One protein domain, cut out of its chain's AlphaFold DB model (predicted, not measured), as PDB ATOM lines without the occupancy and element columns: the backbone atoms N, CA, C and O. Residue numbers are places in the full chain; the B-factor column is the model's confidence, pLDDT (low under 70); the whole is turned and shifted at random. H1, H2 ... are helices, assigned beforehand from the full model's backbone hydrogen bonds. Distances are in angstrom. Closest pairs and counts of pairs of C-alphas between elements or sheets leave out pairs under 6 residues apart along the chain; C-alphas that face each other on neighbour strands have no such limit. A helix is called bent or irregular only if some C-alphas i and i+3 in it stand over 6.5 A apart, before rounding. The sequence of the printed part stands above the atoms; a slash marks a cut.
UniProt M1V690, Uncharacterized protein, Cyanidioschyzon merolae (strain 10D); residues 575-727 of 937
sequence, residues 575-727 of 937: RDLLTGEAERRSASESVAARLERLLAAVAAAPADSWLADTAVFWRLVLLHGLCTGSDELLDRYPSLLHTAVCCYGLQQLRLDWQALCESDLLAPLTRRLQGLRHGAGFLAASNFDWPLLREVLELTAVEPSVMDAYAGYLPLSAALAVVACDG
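AT A GLANCE: This is residues 575 to 727 of the 937 residues of an uncharacterized protein of Cyanidioschyzon merolae (strain 10D) (UniProt M1V690). Four helices, H3 to H6, form a loose up-and-down bundle at one end of the domain, and the last residues of H4 reach on to H1 and H8. H7 folds off after H6 toward the far end of H4, while H9 and H10, which touch no helix, make the other end of the domain together with the loops round them. The printed part has 153 residues with ten named helices, H1 to H10 in order along the chain, and no named strand; the class is all helix. The whole is compact, with a radius of gyration of the C-alphas of 17.3 A, and its C-alphas span 53 by 41 by 32 A.

IN THESE COORDINATES: H1 is residues 575 to 579, starting at C-alpha 575 at (29.772, -30.944, 2.313), and H2 is residues 581 to 584. H3, residues 591 to 604, is 19.9 A from first to last C-alpha. H4, residues 614 to 628, is 21.7 A long and starts at C-alpha 614 at (15.899, -31.457, 16.524). H5, residues 632 to 648, is the longest helix with 17 residues and 23.2 A; it has a kink of 30 degrees near residue 639. H6, residues 651 to 662, is 17.0 A long, and H7, residues 666 to 677, is 16.4 A long. H8 is residues 690 to 696 and H9 is residues 704 to 710. H5 and H9 are irregular, but only just: C-alphas 635 and 638 are 6.8 A apart, and C-alphas 706 and 709 are 6.9 A apart. H10, residues 716 to 725, is 14.1 A long and ends at C-alpha 725 at (18.628, -16.611, -18.266).

HOW THE PARTS SIT: H3, H4, H5 and H6 form a bundle, up and down, each helix running against the one before it. H3 and H4, a helical hairpin, touch at a shallow tilt of 8 degrees, opposite ways; the closest C-alphas are those of Leu 599 and Phe 617, 6.6 A apart. H3 also touches H5, the same way at a shallow tilt of 21 degrees, with the C-alphas of Ala 603 and Tyr 648 closest at 5.8 A. H5 and H6, a helical hairpin, touch at a shallow tilt of 30 degrees, opposite ways, with the C-alphas of Val 645 and Gln 651 closest at 5.3 A. H4 is close to H5 but not clearly touching, the closest C-alphas being those of Gly 625 and Leu 633 at 7.5 A. H4 is the hub. It touches H1 with residues 623 to 628 alone, closest at the C-alphas of Leu 577 and Cys 627, 6.2 A. It touches H8 with residues 626 to 628 alone, at a steep tilt of 58 degrees, closest at the C-alphas of Cys 627 and Trp 690, 5.5 A. H2 is close to H1 but not clearly touching, the C-alphas of Asp 576 and Ala 582 being closest at 4.8 A. H7 is close to H4 but not clearly touching, with the C-alphas of Leu 626 and Leu 669 closest at 7.6 A. H9 and H10 are apart. Every O i to N i+4 pair is within hydrogen-bond range in H1, H3, H4, H6, H7, H8 and H10, against 11 of 13 in H5 and 1 of 3 in H9, where 2 of 4 O i to N i+3 pairs are within range; H2 is too short for an O i to N i+4 pair.

THE WHOLE: The two C-alphas farthest apart, those of Cys 646 and Gly 727, are 53.9 A apart. The printed part has no cut. The link from H7 to H8, residues 678 to 689, is long. The mean pLDDT of the printed part is 75.6, and 42 residues are under 70, among them residues 663 to 687 and 701 to 707.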
ATOM      1  N   ARG A 575      28.859 -30.978   3.454       91.56
ATOM      2  CA  ARG A 575      29.772 -30.944   2.313       91.56
ATOM      3  C   ARG A 575      30.038 -32.335   1.749       91.56
ATOM      4  O   ARG A 575      29.954 -32.510   0.538       91.56
ATOM      5  N   ASP A 576      30.352 -33.313   2.594       90.31
ATOM      6  CA  ASP A 576      30.664 -34.674   2.149       90.31
ATOM      7  C   ASP A 576      29.463 -35.354   1.466       90.31
ATOM      8  O   ASP A 576      29.648 -36.123   0.517       90.31
ATOM      9  N   LEU A 577      28.238 -35.059   1.919       90.81
ATOM     10  CA  LEU A 577      26.998 -35.518   1.283       90.81
ATOM     11  C   LEU A 577      26.792 -34.856  -0.082       90.81
ATOM     12  O   LEU A 577      26.509 -35.538  -1.069       90.81
ATOM     13  N   LEU A 578      26.995 -33.538  -0.169       91.19
ATOM     14  CA  LEU A 578      26.866 -32.798  -1.423       91.19
ATOM     15  C   LEU A 578      27.888 -33.258  -2.463       91.19
ATOM     16  O   LEU A 578      27.518 -33.521  -3.609       91.19
ATOM     17  N   THR A 579      29.157 -33.413  -2.083       89.00
ATOM     18  CA  THR A 579      30.243 -33.836  -2.986       89.00
ATOM     19  C   THR A 579      30.228 -35.334  -3.283       89.00
ATOM     20  O   THR A 579      30.883 -35.783  -4.227       89.00
ATOM     21  N   GLY A 580      29.448 -36.124  -2.532       86.06
ATOM     22  CA  GLY A 580      29.441 -37.585  -2.629       86.06
ATOM     23  C   GLY A 580      30.750 -38.208  -2.142       86.06
ATOM     24  O   GLY A 580      31.015 -39.381  -2.400       86.06
ATOM     25  N   GLU A 581      31.595 -37.438  -1.454       83.62
ATOM     26  CA  GLU A 581      32.786 -37.963  -0.793       83.62
ATOM     27  C   GLU A 581      32.422 -38.854   0.392       83.62
ATOM     28  O   GLU A 581      33.178 -39.771   0.704       83.62
ATOM     29  N   ALA A 582      31.253 -38.642   1.003       76.75
ATOM     30  CA  ALA A 582      30.734 -39.475   2.081       76.75
ATOM     31  C   ALA A 582      30.705 -40.969   1.710       76.75
ATOM     32  O   ALA A 582      31.134 -41.810   2.496       76.75
ATOM     33  N   GLU A 583      30.273 -41.295   0.490       70.31
ATOM     34  CA  GLU A 583      30.228 -42.673  -0.016       70.31
ATOM     35  C   GLU A 583      31.624 -43.207  -0.366       70.31
ATOM     36  O   GLU A 583      31.902 -44.394  -0.219       70.31
ATOM     37  N   ARG A 584      32.537 -42.325  -0.799       72.56
ATOM     38  CA  ARG A 584      33.915 -42.692  -1.168       72.56
ATOM     39  C   ARG A 584      34.815 -42.922   0.042       72.56
ATOM     40  O   ARG A 584      35.778 -43.678  -0.058       72.56
ATOM     41  N   ARG A 585      34.528 -42.286   1.182       69.25
ATOM     42  CA  ARG A 585      35.290 -42.422   2.439       69.25
ATOM     43  C   ARG A 585      34.939 -43.691   3.232       69.25
ATOM     44  O   ARG A 585      35.251 -43.774   4.418       69.25
ATOM     45  N   SER A 586      34.377 -44.708   2.575       53.88
ATOM     46  CA  SER A 586      33.878 -45.984   3.117       53.88
ATOM     47  C   SER A 586      34.879 -46.845   3.917       53.88
ATOM     48  O   SER A 586      34.548 -47.973   4.268       53.88
ATOM     49  N   ALA A 587      36.086 -46.359   4.213       53.97
ATOM     50  CA  ALA A 587      37.128 -47.101   4.918       53.97
ATOM     51  C   ALA A 587      37.337 -46.703   6.393       53.97
ATOM     52  O   ALA A 587      37.912 -47.505   7.121       53.97
ATOM     53  N   SER A 588      36.907 -45.522   6.866       56.50
ATOM     54  CA  SER A 588      37.224 -45.097   8.249       56.50
ATOM     55  C   SER A 588      36.033 -44.689   9.111       56.50
ATOM     56  O   SER A 588      36.099 -44.873  10.322       56.50
ATOM     57  N   GLU A 589      34.945 -44.165   8.539       78.25
ATOM     58  CA  GLU A 589      33.771 -43.798   9.334       78.25
ATOM     59  C   GLU A 589      32.498 -43.719   8.485       78.25
ATOM     60  O   GLU A 589      32.459 -43.040   7.461       78.25
ATOM     61  N   SER A 590      31.440 -44.413   8.912       84.25
ATOM     62  CA  SER A 590      30.149 -44.362   8.220       84.25
ATOM     63  C   SER A 590      29.426 -43.036   8.477       84.25
ATOM     64  O   SER A 590      29.522 -42.469   9.565       84.25
ATOM     65  N   VAL A 591      28.630 -42.565   7.510       85.38
ATOM     66  CA  VAL A 591      27.740 -41.405   7.705       85.38
ATOM     67  C   VAL A 591      26.827 -41.599   8.917       85.38
ATOM     68  O   VAL A 591      26.612 -40.658   9.676       85.38
ATOM     69  N   ALA A 592      26.341 -42.823   9.137       83.62
ATOM     70  CA  ALA A 592      25.535 -43.169  10.304       83.62
ATOM     71  C   ALA A 592      26.268 -42.870  11.623       83.62
ATOM     72  O   ALA A 592      25.702 -42.205  12.482       83.62
ATOM     73  N   ALA A 593      27.541 -43.260  11.751       87.25
ATOM     74  CA  ALA A 593      28.335 -42.975  12.949       87.25
ATOM     75  C   ALA A 593      28.513 -41.462  13.182       87.25
ATOM     76  O   ALA A 593      28.415 -40.978  14.308       87.25
ATOM     77  N   ARG A 594      28.700 -40.683  12.112       89.62
ATOM     78  CA  ARG A 594      28.786 -39.216  12.205       89.62
ATOM     79  C   ARG A 594      27.457 -38.588  12.624       89.62
ATOM     80  O   ARG A 594      27.444 -37.696  13.470       89.62
ATOM     81  N   LEU A 595      26.338 -39.078  12.085       87.94
ATOM     82  CA  LEU A 595      24.992 -38.671  12.500       87.94
ATOM     83  C   LEU A 595      24.716 -39.021  13.968       87.94
ATOM     84  O   LEU A 595      24.117 -38.212  14.669       87.94
ATOM     85  N   GLU A 596      25.179 -40.175  14.454       87.38
ATOM     86  CA  GLU A 596      25.087 -40.560  15.871       87.38
ATOM     87  C   GLU A 596      25.872 -39.608  16.773       87.38
ATOM     88  O   GLU A 596      25.350 -39.167  17.797       87.38
ATOM     89  N   ARG A 597      27.099 -39.234  16.379       89.38
ATOM     90  CA  ARG A 597      27.906 -38.242  17.110       89.38
ATOM     91  C   ARG A 597      27.224 -36.875  17.150       89.38
ATOM     92  O   ARG A 597      27.203 -36.234  18.198       89.38
ATOM     93  N   LEU A 598      26.636 -36.439  16.034       88.69
ATOM     94  CA  LEU A 598      25.881 -35.186  15.977       88.69
ATOM     95  C   LEU A 598      24.610 -35.247  16.828       88.69
ATOM     96  O   LEU A 598      24.322 -34.298  17.545       88.69
ATOM     97  N   LEU A 599      23.889 -36.368  16.819       86.56
ATOM     98  CA  LEU A 599      22.720 -36.573  17.671       86.56
ATOM     99  C   LEU A 599      23.088 -36.532  19.161       86.56
ATOM    100  O   LEU A 599      22.376 -35.916  19.949       86.56
ATOM    101  N   ALA A 600      24.213 -37.142  19.541       88.12
ATOM    102  CA  ALA A 600      24.740 -37.061  20.901       88.12
ATOM    103  C   ALA A 600      25.088 -35.615  21.290       88.12
ATOM    104  O   ALA A 600      24.798 -35.188  22.404       88.12
ATOM    105  N   ALA A 601      25.662 -34.840  20.364       87.25
ATOM    106  CA  ALA A 601      25.955 -33.426  20.584       87.25
ATOM    107  C   ALA A 601      24.678 -32.577  20.727       87.25
ATOM    108  O   ALA A 601      24.617 -31.740  21.623       87.25
ATOM    109  N   VAL A 602      23.653 -32.820  19.901       85.56
ATOM    110  CA  VAL A 602      22.325 -32.180  19.996       85.56
ATOM    111  C   VAL A 602      21.678 -32.479  21.348       85.56
ATOM    112  O   VAL A 602      21.164 -31.579  22.002       85.56
ATOM    113  N   ALA A 603      21.748 -33.730  21.800       85.19
ATOM    114  CA  ALA A 603      21.219 -34.146  23.093       85.19
ATOM    115  C   ALA A 603      21.957 -33.528  24.291       85.19
ATOM    116  O   ALA A 603      21.346 -33.266  25.324       85.19
ATOM    117  N   ALA A 604      23.270 -33.323  24.163       87.38
ATOM    118  CA  ALA A 604      24.098 -32.709  25.195       87.38
ATOM    119  C   ALA A 604      24.040 -31.171  25.182       87.38
ATOM    120  O   ALA A 604      24.538 -30.533  26.113       87.38
ATOM    121  N   ALA A 605      23.475 -30.563  24.134       84.62
ATOM    122  CA  ALA A 605      23.388 -29.119  24.018       84.62
ATOM    123  C   ALA A 605      22.419 -28.539  25.069       84.62
ATOM    124  O   ALA A 605      21.372 -29.133  25.343       84.62
ATOM    125  N   PRO A 606      22.725 -27.364  25.652       84.25
ATOM    126  CA  PRO A 606      21.776 -26.646  26.498       84.25
ATOM    127  C   PRO A 606      20.453 -26.424  25.759       84.25
ATOM    128  O   PRO A 606      20.476 -26.131  24.567       84.25
ATOM    129  N   ALA A 607      19.316 -26.497  26.456       77.69
ATOM    130  CA  ALA A 607      17.991 -26.347  25.837       77.69
ATOM    131  C   ALA A 607      17.804 -25.012  25.086       77.69
ATOM    132  O   ALA A 607      17.047 -24.954  24.121       77.69
ATOM    133  N   ASP A 608      18.521 -23.966  25.509       74.69
ATOM    134  CA  ASP A 608      18.499 -22.637  24.883       74.69
ATOM    135  C   ASP A 608      19.479 -22.510  23.703       74.69
ATOM    136  O   ASP A 608      19.515 -21.488  23.017       74.69
ATOM    137  N   SER A 609      20.299 -23.533  23.457       80.56
ATOM    138  CA  SER A 609      21.174 -23.583  22.293       80.56
ATOM    139  C   SER A 609      20.348 -23.860  21.045       80.56
ATOM    140  O   SER A 609      19.529 -24.778  21.021       80.56
ATOM    141  N   TRP A 610      20.638 -23.139  19.961       79.62
ATOM    142  CA  TRP A 610      20.046 -23.400  18.646       79.62
ATOM    143  C   TRP A 610      20.279 -24.846  18.165       79.62
ATOM    144  O   TRP A 610      19.555 -25.344  17.312       79.62
ATOM    145  N   LEU A 611      21.258 -25.541  18.747       76.88
ATOM    146  CA  LEU A 611      21.545 -26.948  18.497       76.88
ATOM    147  C   LEU A 611      20.619 -27.948  19.140       76.88
ATOM    148  O   LEU A 611      20.520 -29.059  18.634       76.88
ATOM    149  N   ALA A 612      19.999 -27.592  20.263       77.44
ATOM    150  CA  ALA A 612      19.005 -28.453  20.883       77.44
ATOM    151  C   ALA A 612      17.777 -28.616  19.964       77.44
ATOM    152  O   ALA A 612      16.921 -29.467  20.206       77.44
ATOM    153  N   ASP A 613      17.705 -27.826  18.886       81.81
ATOM    154  CA  ASP A 613      16.730 -27.962  17.823       81.81
ATOM    155  C   ASP A 613      16.932 -29.267  17.037       81.81
ATOM    156  O   ASP A 613      17.853 -29.441  16.228       81.81
ATOM    157  N   THR A 614      15.985 -30.181  17.233       81.94
ATOM    158  CA  THR A 614      15.899 -31.457  16.524       81.94
ATOM    159  C   THR A 614      15.811 -31.287  15.005       81.94
ATOM    160  O   THR A 614      16.144 -32.220  14.268       81.94
ATOM    161  N   ALA A 615      15.432 -30.103  14.508       83.81
ATOM    162  CA  ALA A 615      15.415 -29.795  13.083       83.81
ATOM    163  C   ALA A 615      16.798 -29.927  12.423       83.81
ATOM    164  O   ALA A 615      16.867 -30.345  11.267       83.81
ATOM    165  N   VAL A 616      17.896 -29.629  13.133       85.69
ATOM    166  CA  VAL A 616      19.263 -29.764  12.589       85.69
ATOM    167  C   VAL A 616      19.550 -31.222  12.228       85.69
ATOM    168  O   VAL A 616      20.023 -31.518  11.131       85.69
ATOM    169  N   PHE A 617      19.177 -32.148  13.113       85.94
ATOM    170  CA  PHE A 617      19.304 -33.580  12.857       85.94
ATOM    171  C   PHE A 617      18.446 -34.008  11.660       85.94
ATOM    172  O   PHE A 617      18.951 -34.638  10.729       85.94
ATOM    173  N   TRP A 618      17.170 -33.607  11.626       85.62
ATOM    174  CA  TRP A 618      16.267 -33.966  10.528       85.62
ATOM    175  C   TRP A 618      16.730 -33.469   9.166       85.62
ATOM    176  O   TRP A 618      16.572 -34.173   8.168       85.62
ATOM    177  N   ARG A 619      17.339 -32.286   9.113       89.94
ATOM    178  CA  ARG A 619      17.886 -31.741   7.870       89.94
ATOM    179  C   ARG A 619      18.978 -32.621   7.290       89.94
ATOM    180  O   ARG A 619      18.930 -32.906   6.099       89.94
ATOM    181  N   LEU A 620      19.900 -33.108   8.116       89.56
ATOM    182  CA  LEU A 620      20.964 -34.007   7.664       89.56
ATOM    183  C   LEU A 620      20.428 -35.359   7.205       89.56
ATOM    184  O   LEU A 620      20.912 -35.917   6.224       89.56
ATOM    185  N   VAL A 621      19.408 -35.868   7.896       87.19
ATOM    186  CA  VAL A 621      18.721 -37.105   7.516       87.19
ATOM    187  C   VAL A 621      18.084 -36.982   6.134       87.19
ATOM    188  O   VAL A 621      18.315 -37.814   5.253       87.19
ATOM    189  N   LEU A 622      17.322 -35.909   5.920       87.31
ATOM    190  CA  LEU A 622      16.685 -35.630   4.636       87.31
ATOM    191  C   LEU A 622      17.723 -35.361   3.543       87.31
ATOM    192  O   LEU A 622      17.587 -35.881   2.436       87.31
ATOM    193  N   LEU A 623      18.779 -34.608   3.856       91.00
ATOM    194  CA  LEU A 623      19.874 -34.319   2.937       91.00
ATOM    195  C   LEU A 623      20.581 -35.604   2.495       91.00
ATOM    196  O   LEU A 623      20.791 -35.797   1.302       91.00
ATOM    197  N   HIS A 624      20.882 -36.516   3.423       89.06
ATOM    198  CA  HIS A 624      21.473 -37.810   3.092       89.06
ATOM    199  C   HIS A 624      20.581 -38.606   2.131       89.06
ATOM    200  O   HIS A 624      21.065 -39.082   1.102       89.06
ATOM    201  N   GLY A 625      19.282 -38.725   2.431       84.69
ATOM    202  CA  GLY A 625      18.334 -39.433   1.565       84.69
ATOM    203  C   GLY A 625      18.236 -38.817   0.165       84.69
ATOM    204  O   GLY A 625      18.223 -39.539  -0.830       84.69
ATOM    205  N   LEU A 626      18.230 -37.482   0.073       86.88
ATOM    206  CA  LEU A 626      18.182 -36.755  -1.200       86.88
ATOM    207  C   LEU A 626      19.480 -36.865  -2.010       86.88
ATOM    208  O   LEU A 626      19.416 -36.936  -3.236       86.88
ATOM    209  N   CYS A 627      20.642 -36.857  -1.353       88.12
ATOM    210  CA  CYS A 627      21.936 -36.871  -2.031       88.12
ATOM    211  C   CYS A 627      22.371 -38.272  -2.478       88.12
ATOM    212  O   CYS A 627      22.940 -38.412  -3.557       88.12
ATOM    213  N   THR A 628      22.120 -39.297  -1.665       83.44
ATOM    214  CA  THR A 628      22.606 -40.666  -1.931       83.44
ATOM    215  C   THR A 628      21.604 -41.507  -2.710       83.44
ATOM    216  O   THR A 628      21.967 -42.482  -3.363       83.44
ATOM    217  N   GLY A 629      20.314 -41.175  -2.625       76.19
ATOM    218  CA  GLY A 629      19.274 -42.065  -3.129       76.19
ATOM    219  C   GLY A 629      19.195 -43.403  -2.371       76.19
ATOM    220  O   GLY A 629      18.536 -44.329  -2.847       76.19
ATOM    221  N   SER A 630      19.880 -43.532  -1.226       72.88
ATOM    222  CA  SER A 630      19.994 -44.780  -0.473       72.88
ATOM    223  C   SER A 630      18.919 -44.902   0.607       72.88
ATOM    224  O   SER A 630      18.754 -44.016   1.450       72.88
ATOM    225  N   ASP A 631      18.244 -46.053   0.622       68.38
ATOM    226  CA  ASP A 631      17.321 -46.447   1.692       68.38
ATOM    227  C   ASP A 631      18.058 -47.011   2.924       68.38
ATOM    228  O   ASP A 631      17.444 -47.193   3.969       68.38
ATOM    229  N   GLU A 632      19.371 -47.274   2.856       69.69
ATOM    230  CA  GLU A 632      20.092 -47.952   3.951       69.69
ATOM    231  C   GLU A 632      20.038 -47.177   5.271       69.69
ATOM    232  O   GLU A 632      19.976 -47.765   6.352       69.69
ATOM    233  N   LEU A 633      20.040 -45.845   5.195       68.88
ATOM    234  CA  LEU A 633      19.885 -45.010   6.382       68.88
ATOM    235  C   LEU A 633      18.428 -44.965   6.850       68.88
ATOM    236  O   LEU A 633      18.210 -44.967   8.056       68.88
ATOM    237  N   LEU A 634      17.451 -45.055   5.936       67.12
ATOM    238  CA  LEU A 634      16.034 -45.244   6.281       67.12
ATOM    239  C   LEU A 634      15.795 -46.526   7.077       67.12
ATOM    240  O   LEU A 634      15.054 -46.490   8.057       67.12
ATOM    241  N   ASP A 635      16.495 -47.606   6.738       73.38
ATOM    242  CA  ASP A 635      16.414 -48.871   7.472       73.38
ATOM    243  C   ASP A 635      17.099 -48.802   8.852       73.38
ATOM    244  O   ASP A 635      16.672 -49.473   9.794       73.38
ATOM    245  N   ARG A 636      18.128 -47.957   9.012       74.56
ATOM    246  CA  ARG A 636      18.818 -47.721  10.299       74.56
ATOM    247  C   ARG A 636      18.200 -46.602  11.143       74.56
ATOM    248  O   ARG A 636      18.493 -46.507  12.340       74.56
ATOM    249  N   TYR A 637      17.328 -45.764  10.587       72.88
ATOM    250  CA  TYR A 637      16.711 -44.676  11.350       72.88
ATOM    251  C   TYR A 637      15.838 -45.139  12.507       72.88
ATOM    252  O   TYR A 637      15.913 -44.486  13.541       72.88
ATOM    253  N   PRO A 638      15.069 -46.241  12.437       78.50
ATOM    254  CA  PRO A 638      14.350 -46.738  13.602       78.50
ATOM    255  C   PRO A 638      15.277 -46.993  14.792       78.50
ATOM    256  O   PRO A 638      14.926 -46.628  15.910       78.50
ATOM    257  N   SER A 639      16.484 -47.527  14.559       80.56
ATOM    258  CA  SER A 639      17.485 -47.692  15.620       80.56
ATOM    259  C   SER A 639      18.075 -46.365  16.092       80.56
ATOM    260  O   SER A 639      18.173 -46.160  17.294       80.56
ATOM    261  N   LEU A 640      18.389 -45.432  15.187       77.25
ATOM    262  CA  LEU A 640      18.887 -44.101  15.565       77.25
ATOM    263  C   LEU A 640      17.858 -43.317  16.377       77.25
ATOM    264  O   LEU A 640      18.193 -42.688  17.372       77.25
ATOM    265  N   LEU A 641      16.594 -43.393  15.972       76.06
ATOM    266  CA  LEU A 641      15.467 -42.754  16.628       76.06
ATOM    267  C   LEU A 641      15.163 -43.424  17.968       76.06
ATOM    268  O   LEU A 641      14.858 -42.736  18.937       76.06
ATOM    269  N   HIS A 642      15.294 -44.749  18.047       80.00
ATOM    270  CA  HIS A 642      15.220 -45.472  19.311       80.00
ATOM    271  C   HIS A 642      16.335 -45.022  20.260       80.00
ATOM    272  O   HIS A 642      16.039 -44.668  21.394       80.00
ATOM    273  N   THR A 643      17.587 -44.938  19.804       77.94
ATOM    274  CA  THR A 643      18.695 -44.374  20.594       77.94
ATOM    275  C   THR A 643      18.395 -42.932  21.004       77.94
ATOM    276  O   THR A 643      18.558 -42.576  22.165       77.94
ATOM    277  N   ALA A 644      17.865 -42.109  20.101       75.56
ATOM    278  CA  ALA A 644      17.524 -40.724  20.402       75.56
ATOM    279  C   ALA A 644      16.466 -40.592  21.507       75.56
ATOM    280  O   ALA A 644      16.593 -39.794  22.435       75.56
ATOM    281  N   VAL A 645      15.411 -41.395  21.417       79.31
ATOM    282  CA  VAL A 645      14.298 -41.367  22.365       79.31
ATOM    283  C   VAL A 645      14.701 -42.006  23.692       79.31
ATOM    284  O   VAL A 645      14.429 -41.434  24.744       79.31
ATOM    285  N   CYS A 646      15.350 -43.168  23.652       76.19
ATOM    286  CA  CYS A 646      15.650 -43.967  24.838       76.19
ATOM    287  C   CYS A 646      16.897 -43.480  25.584       76.19
ATOM    288  O   CYS A 646      16.902 -43.511  26.810       76.19
ATOM    289  N   CYS A 647      17.933 -43.015  24.880       69.50
ATOM    290  CA  CYS A 647      19.184 -42.575  25.506       69.50
ATOM    291  C   CYS A 647      19.198 -41.076  25.814       69.50
ATOM    292  O   CYS A 647      19.838 -40.672  26.780       69.50
ATOM    293  N   TYR A 648      18.490 -40.258  25.029       70.50
ATOM    294  CA  TYR A 648      18.529 -38.797  25.167       70.50
ATOM    295  C   TYR A 648      17.185 -38.164  25.547       70.50
ATOM    296  O   TYR A 648      17.096 -36.949  25.691       70.50
ATOM    297  N   GLY A 649      16.120 -38.959  25.714       74.25
ATOM    298  CA  GLY A 649      14.803 -38.445  26.104       74.25
ATOM    299  C   GLY A 649      14.133 -37.572  25.036       74.25
ATOM    300  O   GLY A 649      13.175 -36.857  25.334       74.25
ATOM    301  N   LEU A 650      14.596 -37.631  23.782       76.25
ATOM    302  CA  LEU A 650      14.136 -36.778  22.686       76.25
ATOM    303  C   LEU A 650      12.807 -37.276  22.094       76.25
ATOM    304  O   LEU A 650      12.716 -37.611  20.914       76.25
ATOM    305  N   GLN A 651      11.738 -37.316  22.898       80.38
ATOM    306  CA  GLN A 651      10.405 -37.739  22.434       80.38
ATOM    307  C   GLN A 651       9.889 -36.908  21.250       80.38
ATOM    308  O   GLN A 651       9.132 -37.424  20.426       80.38
ATOM    309  N   GLN A 652      10.332 -35.652  21.139       78.88
ATOM    310  CA  GLN A 652       9.984 -34.778  20.024       78.88
ATOM    311  C   GLN A 652      10.425 -35.371  18.680       78.88
ATOM    312  O   GLN A 652       9.633 -35.358  17.748       78.88
ATOM    313  N   LEU A 653      11.592 -36.026  18.602       77.75
ATOM    314  CA  LEU A 653      12.039 -36.698  17.375       77.75
ATOM    315  C   LEU A 653      11.056 -37.781  16.923       77.75
ATOM    316  O   LEU A 653      10.795 -37.926  15.736       77.75
ATOM    317  N   ARG A 654      10.451 -38.531  17.848       79.88
ATOM    318  CA  ARG A 654       9.457 -39.545  17.473       79.88
ATOM    319  C   ARG A 654       8.202 -38.925  16.866       79.88
ATOM    320  O   ARG A 654       7.678 -39.460  15.891       79.88
ATOM    321  N   LEU A 655       7.726 -37.825  17.445       81.88
ATOM    322  CA  LEU A 655       6.566 -37.095  16.933       81.88
ATOM    323  C   LEU A 655       6.881 -36.434  15.590       81.88
ATOM    324  O   LEU A 655       6.074 -36.523  14.668       81.88
ATOM    325  N   ASP A 656       8.065 -35.838  15.467       80.69
ATOM    326  CA  ASP A 656       8.552 -35.234  14.231       80.69
ATOM    327  C   ASP A 656       8.660 -36.286  13.130       80.69
ATOM    328  O   ASP A 656       8.186 -36.047  12.029       80.69
ATOM    329  N   TRP A 657       9.200 -37.474  13.426       80.75
ATOM    330  CA  TRP A 657       9.273 -38.590  12.483       80.75
ATOM    331  C   TRP A 657       7.893 -39.039  12.012       80.75
ATOM    332  O   TRP A 657       7.684 -39.219  10.818       80.75
ATOM    333  N   GLN A 658       6.933 -39.188  12.927       80.38
ATOM    334  CA  GLN A 658       5.558 -39.527  12.559       80.38
ATOM    335  C   GLN A 658       4.940 -38.449  11.669       80.38
ATOM    336  O   GLN A 658       4.415 -38.774  10.608       80.38
ATOM    337  N   ALA A 659       5.069 -37.176  12.047       79.50
ATOM    338  CA  ALA A 659       4.581 -36.055  11.251       79.50
ATOM    339  C   ALA A 659       5.258 -35.994   9.874       79.50
ATOM    340  O   ALA A 659       4.610 -35.728   8.867       79.50
ATOM    341  N   LEU A 660       6.553 -36.290   9.814       73.81
ATOM    342  CA  LEU A 660       7.343 -36.363   8.598       73.81
ATOM    343  C   LEU A 660       6.888 -37.527   7.704       73.81
ATOM    344  O   LEU A 660       6.668 -37.308   6.515       73.81
ATOM    345  N   CYS A 661       6.659 -38.723   8.251       71.75
ATOM    346  CA  CYS A 661       6.092 -39.867   7.530       71.75
ATOM    347  C   CYS A 661       4.659 -39.617   7.037       71.75
ATOM    348  O   CYS A 661       4.294 -40.088   5.961       71.75
ATOM    349  N   GLU A 662       3.853 -38.900   7.822       70.88
ATOM    350  CA  GLU A 662       2.494 -38.486   7.458       70.88
ATOM    351  C   GLU A 662       2.492 -37.352   6.426       70.88
ATOM    352  O   GLU A 662       1.542 -37.215   5.656       70.88
ATOM    353  N   SER A 663       3.556 -36.549   6.389       66.75
ATOM    354  CA  SER A 663       3.711 -35.486   5.410       66.75
ATOM    355  C   SER A 663       4.062 -36.037   4.027       66.75
ATOM    356  O   SER A 663       4.846 -36.977   3.860       66.75
ATOM    357  N   ASP A 664       3.575 -35.346   2.998       57.97
ATOM    358  CA  ASP A 664       4.002 -35.544   1.612       57.97
ATOM    359  C   ASP A 664       5.476 -35.130   1.373       57.97
ATOM    360  O   ASP A 664       5.886 -34.978   0.230       57.97
ATOM    361  N   LEU A 665       6.311 -34.932   2.401       58.72
ATOM    362  CA  LEU A 665       7.760 -34.763   2.225       58.72
ATOM    363  C   LEU A 665       8.452 -36.122   2.117       58.72
ATOM    364  O   LEU A 665       9.186 -36.352   1.157       58.72
ATOM    365  N   LEU A 666       8.183 -37.047   3.047       60.62
ATOM    366  CA  LEU A 666       8.808 -38.373   3.042       60.62
ATOM    367  C   LEU A 666       8.097 -39.368   2.145       60.62
ATOM    368  O   LEU A 666       8.782 -40.213   1.584       60.62
ATOM    369  N   ALA A 667       6.776 -39.294   1.967       55.78
ATOM    370  CA  ALA A 667       6.062 -40.244   1.112       55.78
ATOM    371  C   ALA A 667       6.498 -40.165  -0.371       55.78
ATOM    372  O   ALA A 667       6.681 -41.210  -0.995       55.78
ATOM    373  N   PRO A 668       6.739 -38.979  -0.966       53.91
ATOM    374  CA  PRO A 668       7.367 -38.860  -2.274       53.91
ATOM    375  C   PRO A 668       8.853 -39.167  -2.242       53.91
ATOM    376  O   PRO A 668       9.319 -39.713  -3.222       53.91
ATOM    377  N   LEU A 669       9.591 -38.872  -1.167       55.66
ATOM    378  CA  LEU A 669      11.000 -39.272  -1.045       55.66
ATOM    379  C   LEU A 669      11.121 -40.800  -1.065       55.66
ATOM    380  O   LEU A 669      11.738 -41.334  -1.969       55.66
ATOM    381  N   THR A 670      10.411 -41.518  -0.195       56.03
ATOM    382  CA  THR A 670      10.345 -42.992  -0.192       56.03
ATOM    383  C   THR A 670       9.794 -43.561  -1.497       56.03
ATOM    384  O   THR A 670      10.389 -44.483  -2.041       56.03
ATOM    385  N   ARG A 671       8.717 -43.009  -2.082       57.31
ATOM    386  CA  ARG A 671       8.232 -43.467  -3.403       57.31
ATOM    387  C   ARG A 671       9.195 -43.136  -4.551       57.31
ATOM    388  O   ARG A 671       9.230 -43.884  -5.522       57.31
ATOM    389  N   ARG A 672       9.961 -42.040  -4.481       56.03
ATOM    390  CA  ARG A 672      10.976 -41.649  -5.484       56.03
ATOM    391  C   ARG A 672      12.232 -42.503  -5.357       56.03
ATOM    392  O   ARG A 672      12.707 -42.983  -6.377       56.03
ATOM    393  N   LEU A 673      12.696 -42.765  -4.135       51.38
ATOM    394  CA  LEU A 673      13.775 -43.705  -3.825       51.38
ATOM    395  C   LEU A 673      13.409 -45.121  -4.300       51.38
ATOM    396  O   LEU A 673      14.164 -45.763  -5.031       51.38
ATOM    397  N   GLN A 674      12.178 -45.564  -4.030       52.38
ATOM    398  CA  GLN A 674      11.648 -46.824  -4.560       52.38
ATOM    399  C   GLN A 674      11.480 -46.802  -6.089       52.38
ATOM    400  O   GLN A 674      11.694 -47.824  -6.739       52.38
ATOM    401  N   GLY A 675      11.126 -45.661  -6.687       52.97
ATOM    402  CA  GLY A 675      11.013 -45.489  -8.138       52.97
ATOM    403  C   GLY A 675      12.359 -45.578  -8.866       52.97
ATOM    404  O   GLY A 675      12.429 -46.198  -9.925       52.97
ATOM    405  N   LEU A 676      13.432 -45.045  -8.272       49.03
ATOM    406  CA  LEU A 676      14.808 -45.173  -8.772       49.03
ATOM    407  C   LEU A 676      15.286 -46.637  -8.780       49.03
ATOM    408  O   LEU A 676      15.999 -47.042  -9.696       49.03
ATOM    409  N   ARG A 677      14.840 -47.461  -7.818       46.50
ATOM    410  CA  ARG A 677      15.179 -48.898  -7.747       46.50
ATOM    411  C   ARG A 677      14.607 -49.732  -8.893       46.50
ATOM    412  O   ARG A 677      15.200 -50.737  -9.280       46.50
ATOM    413  N   HIS A 678      13.458 -49.350  -9.444       46.94
ATOM    414  CA  HIS A 678      12.734 -50.167 -10.418       46.94
ATOM    415  C   HIS A 678      12.889 -49.583 -11.819       46.94
ATOM    416  O   HIS A 678      11.915 -49.078 -12.368       46.94
ATOM    417  N   GLY A 679      14.093 -49.678 -12.402       43.97
ATOM    418  CA  GLY A 679      14.500 -49.155 -13.724       43.97
ATOM    419  C   GLY A 679      13.665 -49.555 -14.961       43.97
ATOM    420  O   GLY A 679      14.152 -49.497 -16.086       43.97
ATOM    421  N   ALA A 680      12.404 -49.946 -14.798       41.19
ATOM    422  CA  ALA A 680      11.443 -50.268 -15.830       41.19
ATOM    423  C   ALA A 680      10.261 -49.271 -15.825       41.19
ATOM    424  O   ALA A 680       9.256 -49.441 -15.142       41.19
ATOM    425  N   GLY A 681      10.348 -48.243 -16.673       40.66
ATOM    426  CA  GLY A 681       9.179 -47.691 -17.375       40.66
ATOM    427  C   GLY A 681       8.288 -46.651 -16.680       40.66
ATOM    428  O   GLY A 681       7.426 -46.096 -17.360       40.66
ATOM    429  N   PHE A 682       8.481 -46.313 -15.403       39.62
ATOM    430  CA  PHE A 682       7.722 -45.236 -14.738       39.62
ATOM    431  C   PHE A 682       8.441 -43.875 -14.847       39.62
ATOM    432  O   PHE A 682       8.889 -43.295 -13.870       39.62
ATOM    433  N   LEU A 683       8.559 -43.341 -16.068       43.44
ATOM    434  CA  LEU A 683       9.236 -42.060 -16.360       43.44
ATOM    435  C   LEU A 683       8.407 -40.794 -16.048       43.44
ATOM    436  O   LEU A 683       8.768 -39.696 -16.466       43.44
ATOM    437  N   ALA A 684       7.299 -40.906 -15.319       43.72
ATOM    438  CA  ALA A 684       6.436 -39.770 -15.015       43.72
ATOM    439  C   ALA A 684       6.544 -39.398 -13.526       43.72
ATOM    440  O   ALA A 684       5.832 -39.957 -12.698       43.72
ATOM    441  N   ALA A 685       7.421 -38.425 -13.237       45.22
ATOM    442  CA  ALA A 685       7.526 -37.611 -12.011       45.22
ATOM    443  C   ALA A 685       8.644 -37.903 -10.976       45.22
ATOM    444  O   ALA A 685       8.686 -37.189  -9.975       45.22
ATOM    445  N   SER A 686       9.589 -38.830 -11.183       50.69
ATOM    446  CA  SER A 686      10.562 -39.228 -10.134       50.69
ATOM    447  C   SER A 686      12.026 -38.776 -10.293       50.69
ATOM    448  O   SER A 686      12.853 -39.147  -9.469       50.69
ATOM    449  N   ASN A 687      12.380 -37.965 -11.293       54.81
ATOM    450  CA  ASN A 687      13.788 -37.764 -11.683       54.81
ATOM    451  C   ASN A 687      14.522 -36.655 -10.900       54.81
ATOM    452  O   ASN A 687      15.059 -35.732 -11.510       54.81
ATOM    453  N   PHE A 688      14.552 -36.717  -9.567       71.56
ATOM    454  CA  PHE A 688      15.570 -35.980  -8.809       71.56
ATOM    455  C   PHE A 688      16.774 -36.905  -8.615       71.56
ATOM    456  O   PHE A 688      16.841 -37.651  -7.643       71.56
ATOM    457  N   ASP A 689      17.672 -36.910  -9.597       83.62
ATOM    458  CA  ASP A 689      18.939 -37.644  -9.550       83.62
ATOM    459  C   ASP A 689      20.039 -36.649  -9.178       83.62
ATOM    460  O   ASP A 689      20.578 -35.941 -10.033       83.62
ATOM    461  N   TRP A 690      20.293 -36.518  -7.875       88.00
ATOM    462  CA  TRP A 690      21.283 -35.578  -7.364       88.00
ATOM    463  C   TRP A 690      22.694 -35.831  -7.917       88.00
ATOM    464  O   TRP A 690      23.287 -34.867  -8.408       88.00
ATOM    465  N   PRO A 691      23.238 -37.070  -7.912       87.88
ATOM    466  CA  PRO A 691      24.543 -37.351  -8.511       87.88
ATOM    467  C   PRO A 691      24.662 -36.857  -9.955       87.88
ATOM    468  O   PRO A 691      25.651 -36.200 -10.293       87.88
ATOM    469  N   LEU A 692      23.639 -37.107 -10.779       88.06
ATOM    470  CA  LEU A 692      23.605 -36.646 -12.165       88.06
ATOM    471  C   LEU A 692      23.503 -35.118 -12.263       88.06
ATOM    472  O   LEU A 692      24.260 -34.503 -13.011       88.06
ATOM    473  N   LEU A 693      22.582 -34.491 -11.522       89.44
ATOM    474  CA  LEU A 693      22.383 -33.036 -11.545       89.44
ATOM    475  C   LEU A 693      23.634 -32.286 -11.089       89.44
ATOM    476  O   LEU A 693      24.013 -31.293 -11.710       89.44
ATOM    477  N   ARG A 694      24.298 -32.787 -10.046       90.69
ATOM    478  CA  ARG A 694      25.559 -32.248  -9.543       90.69
ATOM    479  C   ARG A 694      26.647 -32.264 -10.608       90.69
ATOM    480  O   ARG A 694      27.330 -31.258 -10.767       90.69
ATOM    481  N   GLU A 695      26.809 -33.377 -11.323       88.56
ATOM    482  CA  GLU A 695      27.828 -33.499 -12.371       88.56
ATOM    483  C   GLU A 695      27.492 -32.649 -13.604       88.56
ATOM    484  O   GLU A 695      28.365 -31.983 -14.156       88.56
ATOM    485  N   VAL A 696      26.228 -32.650 -14.038       89.19
ATOM    486  CA  VAL A 696      25.791 -31.965 -15.267       89.19
ATOM    487  C   VAL A 696      25.791 -30.446 -15.115       89.19
ATOM    488  O   VAL A 696      26.136 -29.746 -16.065       89.19
ATOM    489  N   LEU A 697      25.383 -29.937 -13.951       89.12
ATOM    490  CA  LEU A 697      25.307 -28.500 -13.674       89.12
ATOM    491  C   LEU A 697      26.527 -27.976 -12.909       89.12
ATOM    492  O   LEU A 697      26.528 -26.812 -12.522       89.12
ATOM    493  N   GLU A 698      27.533 -28.828 -12.677       89.38
ATOM    494  CA  GLU A 698      28.758 -28.490 -11.942       89.38
ATOM    495  C   GLU A 698      28.450 -27.825 -10.586       89.38
ATOM    496  O   GLU A 698      29.098 -26.867 -10.178       89.38
ATOM    497  N   LEU A 699      27.434 -28.336  -9.875       88.12
ATOM    498  CA  LEU A 699      26.902 -27.709  -8.651       88.12
ATOM    499  C   LEU A 699      27.901 -27.693  -7.492       88.12
ATOM    500  O   LEU A 699      27.720 -26.959  -6.527       88.12
ATOM    501  N   THR A 700      28.932 -28.524  -7.588       84.25
ATOM    502  CA  THR A 700      30.074 -28.567  -6.683       84.25
ATOM    503  C   THR A 700      31.317 -28.274  -7.516       84.25
ATOM    504  O   THR A 700      31.883 -29.187  -8.121       84.25
ATOM    505  N   ALA A 701      31.708 -27.005  -7.608       68.38
ATOM    506  CA  ALA A 701      32.912 -26.582  -8.315       68.38
ATOM    507  C   ALA A 701      33.956 -26.020  -7.346       68.38
ATOM    508  O   ALA A 701      33.657 -25.583  -6.238       68.38
ATOM    509  N   VAL A 702      35.209 -26.048  -7.797       55.22
ATOM    510  CA  VAL A 702      36.400 -25.623  -7.043       55.22
ATOM    511  C   VAL A 702      36.545 -24.093  -7.017       55.22
ATOM    512  O   VAL A 702      37.345 -23.571  -6.245       55.22
ATOM    513  N   GLU A 703      35.782 -23.360  -7.837       56.97
ATOM    514  CA  GLU A 703      35.927 -21.908  -7.957       56.97
ATOM    515  C   GLU A 703      35.006 -21.133  -6.983       56.97
ATOM    516  O   GLU A 703      33.781 -21.229  -7.075       56.97
ATOM    517  N   PRO A 704      35.582 -20.334  -6.063       54.16
ATOM    518  CA  PRO A 704      34.904 -19.853  -4.851       54.16
ATOM    519  C   PRO A 704      33.782 -18.816  -5.080       54.16
ATOM    520  O   PRO A 704      32.742 -18.849  -4.429       54.16
ATOM    521  N   SER A 705      33.899 -17.928  -6.072       60.25
ATOM    522  CA  SER A 705      33.206 -16.619  -6.031       60.25
ATOM    523  C   SER A 705      31.665 -16.590  -5.909       60.25
ATOM    524  O   SER A 705      31.131 -15.604  -5.408       60.25
ATOM    525  N   VAL A 706      30.932 -17.622  -6.349       54.47
ATOM    526  CA  VAL A 706      29.453 -17.706  -6.223       54.47
ATOM    527  C   VAL A 706      29.016 -18.872  -5.325       54.47
ATOM    528  O   VAL A 706      27.916 -18.862  -4.774       54.47
ATOM    529  N   MET A 707      29.885 -19.870  -5.144       58.03
ATOM    530  CA  MET A 707      29.599 -21.091  -4.382       58.03
ATOM    531  C   MET A 707      29.861 -20.941  -2.878       58.03
ATOM    532  O   MET A 707      29.461 -21.787  -2.074       58.03
ATOM    533  N   ASP A 708      30.492 -19.842  -2.474       72.12
ATOM    534  CA  ASP A 708      30.869 -19.604  -1.085       72.12
ATOM    535  C   ASP A 708      29.679 -19.288  -0.163       72.12
ATOM    536  O   ASP A 708      29.864 -19.198   1.042       72.12
ATOM    537  N   ALA A 709      28.447 -19.142  -0.665       80.44
ATOM    538  CA  ALA A 709      27.274 -18.986   0.206       80.44
ATOM    539  C   ALA A 709      26.888 -20.292   0.937       80.44
ATOM    540  O   ALA A 709      26.249 -20.230   1.989       80.44
ATOM    541  N   TYR A 710      27.298 -21.451   0.400       87.00
ATOM    542  CA  TYR A 710      26.996 -22.794   0.923       87.00
ATOM    543  C   TYR A 710      28.229 -23.717   0.881       87.00
ATOM    544  O   TYR A 710      28.144 -24.880   0.500       87.00
ATOM    545  N   ALA A 711      29.399 -23.186   1.248       76.81
ATOM    546  CA  ALA A 711      30.642 -23.951   1.408       76.81
ATOM    547  C   ALA A 711      31.092 -24.739   0.154       76.81
ATOM    548  O   ALA A 711      31.557 -25.877   0.260       76.81
ATOM    549  N   GLY A 712      30.991 -24.127  -1.030       83.88
ATOM    550  CA  GLY A 712      31.389 -24.756  -2.297       83.88
ATOM    551  C   GLY A 712      30.236 -25.437  -3.040       83.88
ATOM    552  O   GLY A 712      30.474 -26.295  -3.889       83.88
ATOM    553  N   TYR A 713      28.996 -25.058  -2.722       90.50
ATOM    554  CA  TYR A 713      27.790 -25.485  -3.424       90.50
ATOM    555  C   TYR A 713      27.082 -24.298  -4.085       90.50
ATOM    556  O   TYR A 713      26.809 -23.280  -3.447       90.50
ATOM    557  N   LEU A 714      26.746 -24.452  -5.366       90.50
ATOM    558  CA  LEU A 714      25.838 -23.559  -6.079       90.50
ATOM    559  C   LEU A 714      24.400 -24.071  -5.931       90.50
ATOM    560  O   LEU A 714      24.103 -25.142  -6.466       90.50
ATOM    561  N   PRO A 715      23.490 -23.305  -5.296       92.19
ATOM    562  CA  PRO A 715      22.081 -23.668  -5.194       92.19
ATOM    563  C   PRO A 715      21.513 -24.123  -6.534       92.19
ATOM    564  O   PRO A 715      21.603 -23.398  -7.527       92.19
ATOM    565  N   LEU A 716      20.902 -25.309  -6.572       91.25
ATOM    566  CA  LEU A 716      20.356 -25.878  -7.808       91.25
ATOM    567  C   LEU A 716      19.323 -24.924  -8.423       91.25
ATOM    568  O   LEU A 716      19.311 -24.708  -9.631       91.25
ATOM    569  N   SER A 717      18.505 -24.287  -7.587       91.31
ATOM    570  CA  SER A 717      17.572 -23.233  -7.990       91.31
ATOM    571  C   SER A 717      18.271 -22.056  -8.686       91.31
ATOM    572  O   SER A 717      17.800 -21.593  -9.725       91.31
ATOM    573  N   ALA A 718      19.426 -21.612  -8.185       89.56
ATOM    574  CA  ALA A 718      20.229 -20.574  -8.830       89.56
ATOM    575  C   ALA A 718      20.851 -21.066 -10.147       89.56
ATOM    576  O   ALA A 718      20.770 -20.361 -11.149       89.56
ATOM    577  N   ALA A 719      21.397 -22.285 -10.185       89.81
ATOM    578  CA  ALA A 719      21.933 -22.885 -11.408       89.81
ATOM    579  C   ALA A 719      20.862 -22.984 -12.511       89.81
ATOM    580  O   ALA A 719      21.102 -22.601 -13.655       89.81
ATOM    581  N   LEU A 720      19.646 -23.419 -12.165       89.12
ATOM    582  CA  LEU A 720      18.513 -23.482 -13.093       89.12
ATOM    583  C   LEU A 720      18.085 -22.093 -13.579       89.12
ATOM    584  O   LEU A 720      17.793 -21.924 -14.765       89.12
ATOM    585  N   ALA A 721      18.081 -21.090 -12.695       88.56
ATOM    586  CA  ALA A 721      17.816 -19.705 -13.079       88.56
ATOM    587  C   ALA A 721      18.877 -19.177 -14.056       88.56
ATOM    588  O   ALA A 721      18.521 -18.580 -15.070       88.56
ATOM    589  N   VAL A 722      20.162 -19.441 -13.792       86.69
ATOM    590  CA  VAL A 722      21.271 -19.074 -14.684       86.69
ATOM    591  C   VAL A 722      21.089 -19.736 -16.043       86.69
ATOM    592  O   VAL A 722      21.090 -19.039 -17.048       86.69
ATOM    593  N   VAL A 723      20.817 -21.043 -16.102       86.19
ATOM    594  CA  VAL A 723      20.573 -21.755 -17.369       86.19
ATOM    595  C   VAL A 723      19.388 -21.161 -18.145       86.19
ATOM    596  O   VAL A 723      19.463 -21.009 -19.367       86.19
ATOM    597  N   ALA A 724      18.305 -20.780 -17.460       85.81
ATOM    598  CA  ALA A 724      17.137 -20.158 -18.087       85.81
ATOM    599  C   ALA A 724      17.426 -18.736 -18.615       85.81
ATOM    600  O   ALA A 724      16.931 -18.330 -19.676       85.81
ATOM    601  N   CYS A 725      18.244 -17.969 -17.895       83.31
ATOM    602  CA  CYS A 725      18.628 -16.611 -18.266       83.31
ATOM    603  C   CYS A 725      19.692 -16.593 -19.378       83.31
ATOM    604  O   CYS A 725      19.517 -15.899 -20.382       83.31
ATOM    605  N   ASP A 726      20.722 -17.432 -19.271       81.81
ATOM    606  CA  ASP A 726      21.916 -17.467 -20.127       81.81
ATOM    607  C   ASP A 726      21.759 -18.316 -21.394       81.81
ATOM    608  O   ASP A 726      22.763 -18.726 -21.980       81.81
ATOM    609  N   GLY A 727      20.521 -18.549 -21.853       61.56
ATOM    610  CA  GLY A 727      20.117 -19.465 -22.939       61.56
ATOM    611  C   GLY A 727      20.791 -19.330 -24.323       61.56
ATOM    612  O   GLY A 727      20.231 -19.786 -25.315       61.56
TER     613      GLY A 727